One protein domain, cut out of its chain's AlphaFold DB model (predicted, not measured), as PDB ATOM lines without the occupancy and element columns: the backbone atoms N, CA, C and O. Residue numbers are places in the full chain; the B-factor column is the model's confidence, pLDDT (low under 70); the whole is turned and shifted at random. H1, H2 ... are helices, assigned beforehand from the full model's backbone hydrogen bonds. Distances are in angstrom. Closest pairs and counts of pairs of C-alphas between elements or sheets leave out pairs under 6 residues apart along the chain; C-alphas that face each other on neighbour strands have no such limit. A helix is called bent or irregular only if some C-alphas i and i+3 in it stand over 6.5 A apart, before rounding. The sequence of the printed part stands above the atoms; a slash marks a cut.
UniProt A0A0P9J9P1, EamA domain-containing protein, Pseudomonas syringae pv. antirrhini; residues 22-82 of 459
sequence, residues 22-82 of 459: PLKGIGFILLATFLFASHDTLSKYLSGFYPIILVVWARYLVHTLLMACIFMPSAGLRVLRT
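Overview. This is residues 22 to 82 of the 459 residues of the protein "EamA domain-containing protein" of Pseudomonas syringae pv. antirrhini (UniProt A0A0P9J9P1). Two long helices, H1 and H2, make an open V: they come together at the tight link between them and spread apart from there, and a very short helix, H3, follows a turn at the far end of H2. Residues 22 to 38 of H1 stick out as the free part of one arm, and residues 60 to 67, within H2, also stand free. The printed part has 61 residues with three named helices, in the order H1, H2, H3, and no named strand; the class is all helix. The whole is loose, with a radius of gyration of the C-alphas of 15.2 A, and its outline is flat, spanning 38 by 36 by 16 A.

Along the chain. Find C-alpha 22 at (55.716, 20.298, 39.807); from there H1, residues 22 to 47, runs 37.4 A to C-alpha 47 at (52.937, 30.643, 3.960). Past residues 48 to 51, look for C-alpha 52 at (49.947, 35.652, 4.030), where H2, residues 52 to 75, sets out on its 33.1 A. H2 has a kink of 29 degrees near residue 69. It is not bent but only just irregular, with C-alphas 70 and 73 at 6.7 A from each other, and its line is a rough one. After Gly 76 comes H3, residues 77 to 80, which ends with C-alpha 80 at (32.569, 39.670, 25.357).

Arrangement. Start with H1 and H2, a helical hairpin whose lines stand at a shallow tilt of 31 degrees, opposite ways. They only just touch, with 3 pairs of C-alphas within 8 A, made by residues 43 to 47 of H1 alone and residue 55 of H2 alone. Their closest C-alphas are those of Ser 47 and Val 55, 6.7 A apart, while the helix centres are 16.4 A apart. At the other end of H2, H2 and H3 meet only through their link and are near each other, with 8 pairs of C-alphas within 10 A. H1 and H3 are apart. In the backbone of H1 each O i to N i+4 pair is within hydrogen-bond range; in H2 it is 18 of 20, and H3 is too short for such a pair.

Size, cuts and confidence. Look to Pro 22 and Pro 51 for the two C-alphas farthest apart, at 42.2 A; the first and last printed C-alphas, of Pro 22 and Thr 82, are 35.0 A apart. The printed part has no cut, and the links H1 to H2 and H2 to H3 are both tight. The mean pLDDT of the printed part is 80.5; this predicted model has low confidence, under 70, at residues 74 to 75 and 77 to 82.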
ATOM      1  N   PRO A  22      54.697  19.768  40.713       80.12
ATOM      2  CA  PRO A  22      55.716  20.298  39.807       80.12
ATOM      3  C   PRO A  22      55.714  19.553  38.468       80.12
ATOM      4  O   PRO A  22      55.899  20.173  37.430       80.12
ATOM      5  N   LEU A  23      55.392  18.254  38.469       82.44
ATOM      6  CA  LEU A  23      55.250  17.445  37.257       82.44
ATOM      7  C   LEU A  23      54.118  17.924  36.334       82.44
ATOM      8  O   LEU A  23      54.302  17.942  35.123       82.44
ATOM      9  N   LYS A  24      52.976  18.364  36.881       80.00
ATOM     10  CA  LYS A  24      51.863  18.912  36.084       80.00
ATOM     11  C   LYS A  24      52.244  20.268  35.478       80.00
ATOM     12  O   LYS A  24      51.954  20.520  34.315       80.00
ATOM     13  N   GLY A  25      52.970  21.099  36.231       84.38
ATOM     14  CA  GLY A  25      53.536  22.356  35.725       84.38
ATOM     15  C   GLY A  25      54.567  22.144  34.611       84.38
ATOM     16  O   GLY A  25      54.479  22.780  33.565       84.38
ATOM     17  N   ILE A  26      55.497  21.202  34.799       85.56
ATOM     18  CA  ILE A  26      56.480  20.814  33.774       85.56
ATOM     19  C   ILE A  26      55.764  20.274  32.531       85.56
ATOM     20  O   ILE A  26      56.081  20.692  31.421       85.56
ATOM     21  N   GLY A  27      54.758  19.412  32.709       91.81
ATOM     22  CA  GLY A  27      53.939  18.895  31.613       91.81
ATOM     23  C   GLY A  27      53.268  20.006  30.805       91.81
ATOM     24  O   GLY A  27      53.320  19.982  29.578       91.81
ATOM     25  N   PHE A  28      52.717  21.029  31.468       84.75
ATOM     26  CA  PHE A  28      52.142  22.185  30.778       84.75
ATOM     27  C   PHE A  28      53.172  23.020  30.020       84.75
ATOM     28  O   PHE A  28      52.868  23.472  28.920       84.75
ATOM     29  N   ILE A  29      54.375  23.208  30.563       83.19
ATOM     30  CA  ILE A  29      55.443  23.949  29.876       83.19
ATOM     31  C   ILE A  29      55.908  23.189  28.628       83.19
ATOM     32  O   ILE A  29      56.030  23.789  27.560       83.19
ATOM     33  N   LEU A  30      56.124  21.875  28.736       88.88
ATOM     34  CA  LEU A  30      56.519  21.041  27.599       88.88
ATOM     35  C   LEU A  30      55.440  21.033  26.516       88.88
ATOM     36  O   LEU A  30      55.742  21.244  25.343       88.88
ATOM     37  N   LEU A  31      54.176  20.868  26.915       89.62
ATOM     38  CA  LEU A  31      53.046  20.908  25.996       89.62
ATOM     39  C   LEU A  31      52.933  22.277  25.314       89.62
ATOM     40  O   LEU A  31      52.824  22.343  24.095       89.62
ATOM     41  N   ALA A  32      53.020  23.373  26.070       80.62
ATOM     42  CA  ALA A  32      52.979  24.722  25.512       80.62
ATOM     43  C   ALA A  32      54.108  24.960  24.499       80.62
ATOM     44  O   ALA A  32      53.857  25.492  23.421       80.62
ATOM     45  N   THR A  33      55.327  24.515  24.815       81.50
ATOM     46  CA  THR A  33      56.494  24.646  23.929       81.50
ATOM     47  C   THR A  33      56.311  23.832  22.647       81.50
ATOM     48  O   THR A  33      56.574  24.327  21.556       81.50
ATOM     49  N   PHE A  34      55.787  22.608  22.758       86.81
ATOM     50  CA  PHE A  34      55.504  21.751  21.608       86.81
ATOM     51  C   PHE A  34      54.421  22.334  20.687       86.81
ATOM     52  O   PHE A  34      54.604  22.375  19.468       86.81
ATOM     53  N   LEU A  35      53.309  22.827  21.250       85.12
ATOM     54  CA  LEU A  35      52.267  23.497  20.462       85.12
ATOM     55  C   LEU A  35      52.803  24.758  19.785       85.12
ATOM     56  O   LEU A  35      52.443  25.023  18.640       85.12
ATOM     57  N   PHE A  36      53.656  25.520  20.470       79.38
ATOM     58  CA  PHE A  36      54.258  26.729  19.919       79.38
ATOM     59  C   PHE A  36      55.164  26.415  18.718       79.38
ATOM     60  O   PHE A  36      54.967  26.969  17.640       79.38
ATOM     61  N   ALA A  37      56.075  25.447  18.854       80.94
ATOM     62  CA  ALA A  37      56.941  25.011  17.756       80.94
ATOM     63  C   ALA A  37      56.144  24.442  16.564       80.94
ATOM     64  O   ALA A  37      56.440  24.738  15.402       80.94
ATOM     65  N   SER A  38      55.095  23.662  16.848       86.69
ATOM     66  CA  SER A  38      54.196  23.116  15.822       86.69
ATOM     67  C   SER A  38      53.447  24.225  15.080       86.69
ATOM     68  O   SER A  38      53.342  24.196  13.855       86.69
ATOM     69  N   HIS A  39      52.956  25.228  15.812       84.19
ATOM     70  CA  HIS A  39      52.277  26.390  15.249       84.19
ATOM     71  C   HIS A  39      53.190  27.194  14.314       84.19
ATOM     72  O   HIS A  39      52.761  27.572  13.220       84.19
ATOM     73  N   ASP A  40      54.440  27.440  14.709       78.38
ATOM     74  CA  ASP A  40      55.390  28.206  13.896       78.38
ATOM     75  C   ASP A  40      55.782  27.452  12.625       78.38
ATOM     76  O   ASP A  40      55.770  28.021  11.531       78.38
ATOM     77  N   THR A  41      56.022  26.145  12.745       82.75
ATOM     78  CA  THR A  41      56.323  25.277  11.601       82.75
ATOM     79  C   THR A  41      55.151  25.228  10.622       82.75
ATOM     80  O   THR A  41      55.341  25.411   9.421       82.75
ATOM     81  N   LEU A  42      53.924  25.050  11.126       84.88
ATOM     82  CA  LEU A  42      52.717  25.035  10.300       84.88
ATOM     83  C   LEU A  42      52.499  26.381   9.605       84.88
ATOM     84  O   LEU A  42      52.147  26.419   8.430       84.88
ATOM     85  N   SER A  43      52.749  27.484  10.311       79.19
ATOM     86  CA  SER A  43      52.624  28.830   9.752       79.19
ATOM     87  C   SER A  43      53.604  29.057   8.603       79.19
ATOM     88  O   SER A  43      53.209  29.570   7.558       79.19
ATOM     89  N   LYS A  44      54.862  28.625   8.766       79.38
ATOM     90  CA  LYS A  44      55.877  28.695   7.708       79.38
ATOM     91  C   LYS A  44      55.504  27.803   6.524       79.38
ATOM     92  O   LYS A  44      55.564  28.254   5.384       79.38
ATOM     93  N   TYR A  45      55.048  26.580   6.788       84.62
ATOM     94  CA  TYR A  45      54.606  25.651   5.749       84.62
ATOM     95  C   TYR A  45      53.425  26.209   4.935       84.62
ATOM     96  O   TYR A  45      53.487  26.243   3.710       84.62
ATOM     97  N   LEU A  46      52.383  26.734   5.594       83.88
ATOM     98  CA  LEU A  46      51.221  27.331   4.921       83.88
ATOM     99  C   LEU A  46      51.567  28.607   4.148       83.88
ATOM    100  O   LEU A  46      50.967  28.852   3.103       83.88
ATOM    101  N   SER A  47      52.528  29.401   4.628       79.25
ATOM    102  CA  SER A  47      52.937  30.643   3.960       79.25
ATOM    103  C   SER A  47      53.561  30.430   2.574       79.25
ATOM    104  O   SER A  47      53.586  31.365   1.782       79.25
ATOM    105  N   GLY A  48      54.019  29.210   2.261       82.00
ATOM    106  CA  GLY A  48      54.530  28.861   0.933       82.00
ATOM    107  C   GLY A  48      53.442  28.566  -0.105       82.00
ATOM    108  O   GLY A  48      53.696  28.703  -1.299       82.00
ATOM    109  N   PHE A  49      52.237  28.180   0.327       84.94
ATOM    110  CA  PHE A  49      51.140  27.778  -0.568       84.94
ATOM    111  C   PHE A  49      49.985  28.784  -0.607       84.94
ATOM    112  O   PHE A  49      49.259  28.843  -1.595       84.94
ATOM    113  N   TYR A  50      49.797  29.564   0.461       86.06
ATOM    114  CA  TYR A  50      48.667  30.474   0.624       86.06
ATOM    115  C   TYR A  50      49.121  31.922   0.829       86.06
ATOM    116  O   TYR A  50      50.167  32.165   1.432       86.06
ATOM    117  N   PRO A  51      48.312  32.911   0.399       85.50
ATOM    118  CA  PRO A  51      48.605  34.312   0.666       85.50
ATOM    119  C   PRO A  51      48.653  34.579   2.178       85.50
ATOM    120  O   PRO A  51      47.790  34.126   2.934       85.50
ATOM    121  N   ILE A  52      49.639  35.370   2.612       80.12
ATOM    122  CA  ILE A  52      49.947  35.652   4.030       80.12
ATOM    123  C   ILE A  52      48.708  36.112   4.807       80.12
ATOM    124  O   ILE A  52      48.486  35.685   5.941       80.12
ATOM    125  N   ILE A  53      47.874  36.953   4.190       84.00
ATOM    126  CA  ILE A  53      46.665  37.491   4.821       84.00
ATOM    127  C   ILE A  53      45.687  36.385   5.240       84.00
ATOM    128  O   ILE A  53      45.114  36.456   6.326       84.00
ATOM    129  N   LEU A  54      45.549  35.328   4.431       86.25
ATOM    130  CA  LEU A  54      44.672  34.195   4.722       86.25
ATOM    131  C   LEU A  54      45.235  33.350   5.867       86.25
ATOM    132  O   LEU A  54      44.490  32.937   6.753       86.25
ATOM    133  N   VAL A  55      46.554  33.142   5.886       84.69
ATOM    134  CA  VAL A  55      47.242  32.401   6.953       84.69
ATOM    135  C   VAL A  55      47.091  33.119   8.295       84.69
ATOM    136  O   VAL A  55      46.736  32.502   9.300       84.69
ATOM    137  N   VAL A  56      47.305  34.438   8.316       83.25
ATOM    138  CA  VAL A  56      47.152  35.256   9.526       83.25
ATOM    139  C   VAL A  56      45.692  35.291   9.981       83.25
ATOM    140  O   VAL A  56      45.424  35.134  11.172       83.25
ATOM    141  N   TRP A  57      44.741  35.420   9.054       87.19
ATOM    142  CA  TRP A  57      43.315  35.349   9.369       87.19
ATOM    143  C   TRP A  57      42.930  34.001   9.994       87.19
ATOM    144  O   TRP A  57      42.317  33.978  11.062       87.19
ATOM    145  N   ALA A  58      43.358  32.885   9.395       85.12
ATOM    146  CA  ALA A  58      43.098  31.543   9.911       85.12
ATOM    147  C   ALA A  58      43.717  31.335  11.303       85.12
ATOM    148  O   ALA A  58      43.056  30.803  12.195       85.12
ATOM    149  N   ARG A  59      44.948  31.819  11.529       84.25
ATOM    150  CA  ARG A  59      45.611  31.796  12.844       84.25
ATOM    151  C   ARG A  59      44.759  32.478  13.914       84.25
ATOM    152  O   ARG A  59      44.519  31.896  14.972       84.25
ATOM    153  N   TYR A  60      44.314  33.709  13.657       83.81
ATOM    154  CA  TYR A  60      43.497  34.446  14.621       83.81
ATOM    155  C   TYR A  60      42.135  33.798  14.823       83.81
ATOM    156  O   TYR A  60      41.704  33.671  15.965       83.81
ATOM    157  N   LEU A  61      41.501  33.326  13.750       87.12
ATOM    158  CA  LEU A  61      40.219  32.639  13.822       87.12
ATOM    159  C   LEU A  61      40.305  31.389  14.703       87.12
ATOM    160  O   LEU A  61      39.504  31.241  15.621       87.12
ATOM    161  N   VAL A  62      41.299  30.525  14.478       87.00
ATOM    162  CA  VAL A  62      41.520  29.321  15.293       87.00
ATOM    163  C   VAL A  62      41.756  29.702  16.751       87.00
ATOM    164  O   VAL A  62      41.159  29.098  17.636       87.00
ATOM    165  N   HIS A  63      42.563  30.731  17.021       84.00
ATOM    166  CA  HIS A  63      42.811  31.180  18.391       84.00
ATOM    167  C   HIS A  63      41.542  31.715  19.066       84.00
ATOM    168  O   HIS A  63      41.271  31.396  20.224       84.00
ATOM    169  N   THR A  64      40.734  32.493  18.345       83.25
ATOM    170  CA  THR A  64      39.452  33.005  18.834       83.25
ATOM    171  C   THR A  64      38.458  31.875  19.072       83.25
ATOM    172  O   THR A  64      37.824  31.872  20.123       83.25
ATOM    173  N   LEU A  65      38.349  30.895  18.169       85.69
ATOM    174  CA  LEU A  65      37.492  29.721  18.364       85.69
ATOM    175  C   LEU A  65      37.949  28.886  19.556       85.69
ATOM    176  O   LEU A  65      37.117  28.431  20.330       85.69
ATOM    177  N   LEU A  66      39.256  28.698  19.718       85.50
ATOM    178  CA  LEU A  66      39.821  27.915  20.808       85.50
ATOM    179  C   LEU A  66      39.556  28.588  22.159       85.50
ATOM    180  O   LEU A  66      39.068  27.947  23.087       85.50
ATOM    181  N   MET A  67      39.790  29.900  22.242       80.75
ATOM    182  CA  MET A  67      39.452  30.700  23.421       80.75
ATOM    183  C   MET A  67      37.950  30.720  23.680       80.75
ATOM    184  O   MET A  67      37.531  30.560  24.821       80.75
ATOM    185  N   ALA A  68      37.129  30.872  22.641       82.12
ATOM    186  CA  ALA A  68      35.683  30.812  22.780       82.12
ATOM    187  C   ALA A  68      35.261  29.442  23.324       82.12
ATOM    188  O   ALA A  68      34.638  29.387  24.370       82.12
ATOM    189  N   CYS A  69      35.675  28.337  22.707       83.81
ATOM    190  CA  CYS A  69      35.312  26.980  23.123       83.81
ATOM    191  C   CYS A  69      35.644  26.698  24.599       83.81
ATOM    192  O   CYS A  69      34.846  26.086  25.305       83.81
ATOM    193  N   ILE A  70      36.780  27.201  25.089       82.88
ATOM    194  CA  ILE A  70      37.217  26.991  26.475       82.88
ATOM    195  C   ILE A  70      36.498  27.923  27.458       82.88
ATOM    196  O   ILE A  70      36.107  27.487  28.537       82.88
ATOM    197  N   PHE A  71      36.311  29.201  27.113       76.56
ATOM    198  CA  PHE A  71      35.772  30.203  28.044       76.56
ATOM    199  C   PHE A  71      34.252  30.344  28.002       76.56
ATOM    200  O   PHE A  71      33.655  30.743  29.003       76.56
ATOM    201  N   MET A  72      33.613  30.005  26.880       76.50
ATOM    202  CA  MET A  72      32.158  30.034  26.731       76.50
ATOM    203  C   MET A  72      31.433  29.223  27.817       76.50
ATOM    204  O   MET A  72      30.509  29.782  28.414       76.50
ATOM    205  N   PRO A  73      31.829  27.967  28.136       74.94
ATOM    206  CA  PRO A  73      31.128  27.173  29.145       74.94
ATOM    207  C   PRO A  73      31.320  27.691  30.577       74.94
ATOM    208  O   PRO A  73      30.410  27.556  31.389       74.94
ATOM    209  N   SER A  74      32.460  28.312  30.903       69.88
ATOM    210  CA  SER A  74      32.754  28.751  32.279       69.88
ATOM    211  C   SER A  74      32.359  30.197  32.583       69.88
ATOM    212  O   SER A  74      32.104  30.525  33.740       69.88
ATOM    213  N   ALA A  75      32.332  31.084  31.586       64.50
ATOM    214  CA  ALA A  75      32.172  32.525  31.810       64.50
ATOM    215  C   ALA A  75      31.005  33.170  31.034       64.50
ATOM    216  O   ALA A  75      30.631  34.315  31.315       64.50
ATOM    217  N   GLY A  76      30.393  32.435  30.096       70.00
ATOM    218  CA  GLY A  76      29.251  32.884  29.296       70.00
ATOM    219  C   GLY A  76      29.530  34.107  28.406       70.00
ATOM    220  O   GLY A  76      30.643  34.628  28.321       70.00
ATOM    221  N   LEU A  77      28.480  34.631  27.759       66.12
ATOM    222  CA  LEU A  77      28.545  35.791  26.845       66.12
ATOM    223  C   LEU A  77      28.973  37.107  27.522       66.12
ATOM    224  O   LEU A  77      29.277  38.095  26.852       66.12
ATOM    225  N   ARG A  78      29.007  37.148  28.860       61.62
ATOM    226  CA  ARG A  78      29.323  38.360  29.629       61.62
ATOM    227  C   ARG A  78      30.799  38.763  29.514       61.62
ATOM    228  O   ARG A  78      31.109  39.929  29.742       61.62
ATOM    229  N   VAL A  79      31.678  37.840  29.106       60.59
ATOM    230  CA  VAL A  79      33.106  38.097  28.833       60.59
ATOM    231  C   VAL A  79      33.331  38.928  27.570       60.59
ATOM    232  O   VAL A  79      34.293  39.689  27.520       60.59
ATOM    233  N   LEU A  80      32.433  38.866  26.580       61.38
ATOM    234  CA  LEU A  80      32.569  39.670  25.357       61.38
ATOM    235  C   LEU A  80      32.241  41.157  25.570       61.38
ATOM    236  O   LEU A  80      32.521  41.989  24.708       61.38
ATOM    237  N   ARG A  81      31.662  41.527  26.720       57.94
ATOM    238  CA  ARG A  81      31.271  42.908  27.012       57.94
ATOM    239  C   ARG A  81      32.426  43.683  27.654       57.94
ATOM    240  O   ARG A  81      32.480  43.856  28.872       57.94
ATOM    241  N   THR A  82      33.326  44.206  26.825       64.50
ATOM    242  CA  THR A  82      34.415  45.080  27.283       64.50
ATOM    243  C   THR A  82      33.939  46.511  27.548       64.50
ATOM    244  O   THR A  82      33.267  47.132  26.732       64.50
TER     245      THR A  82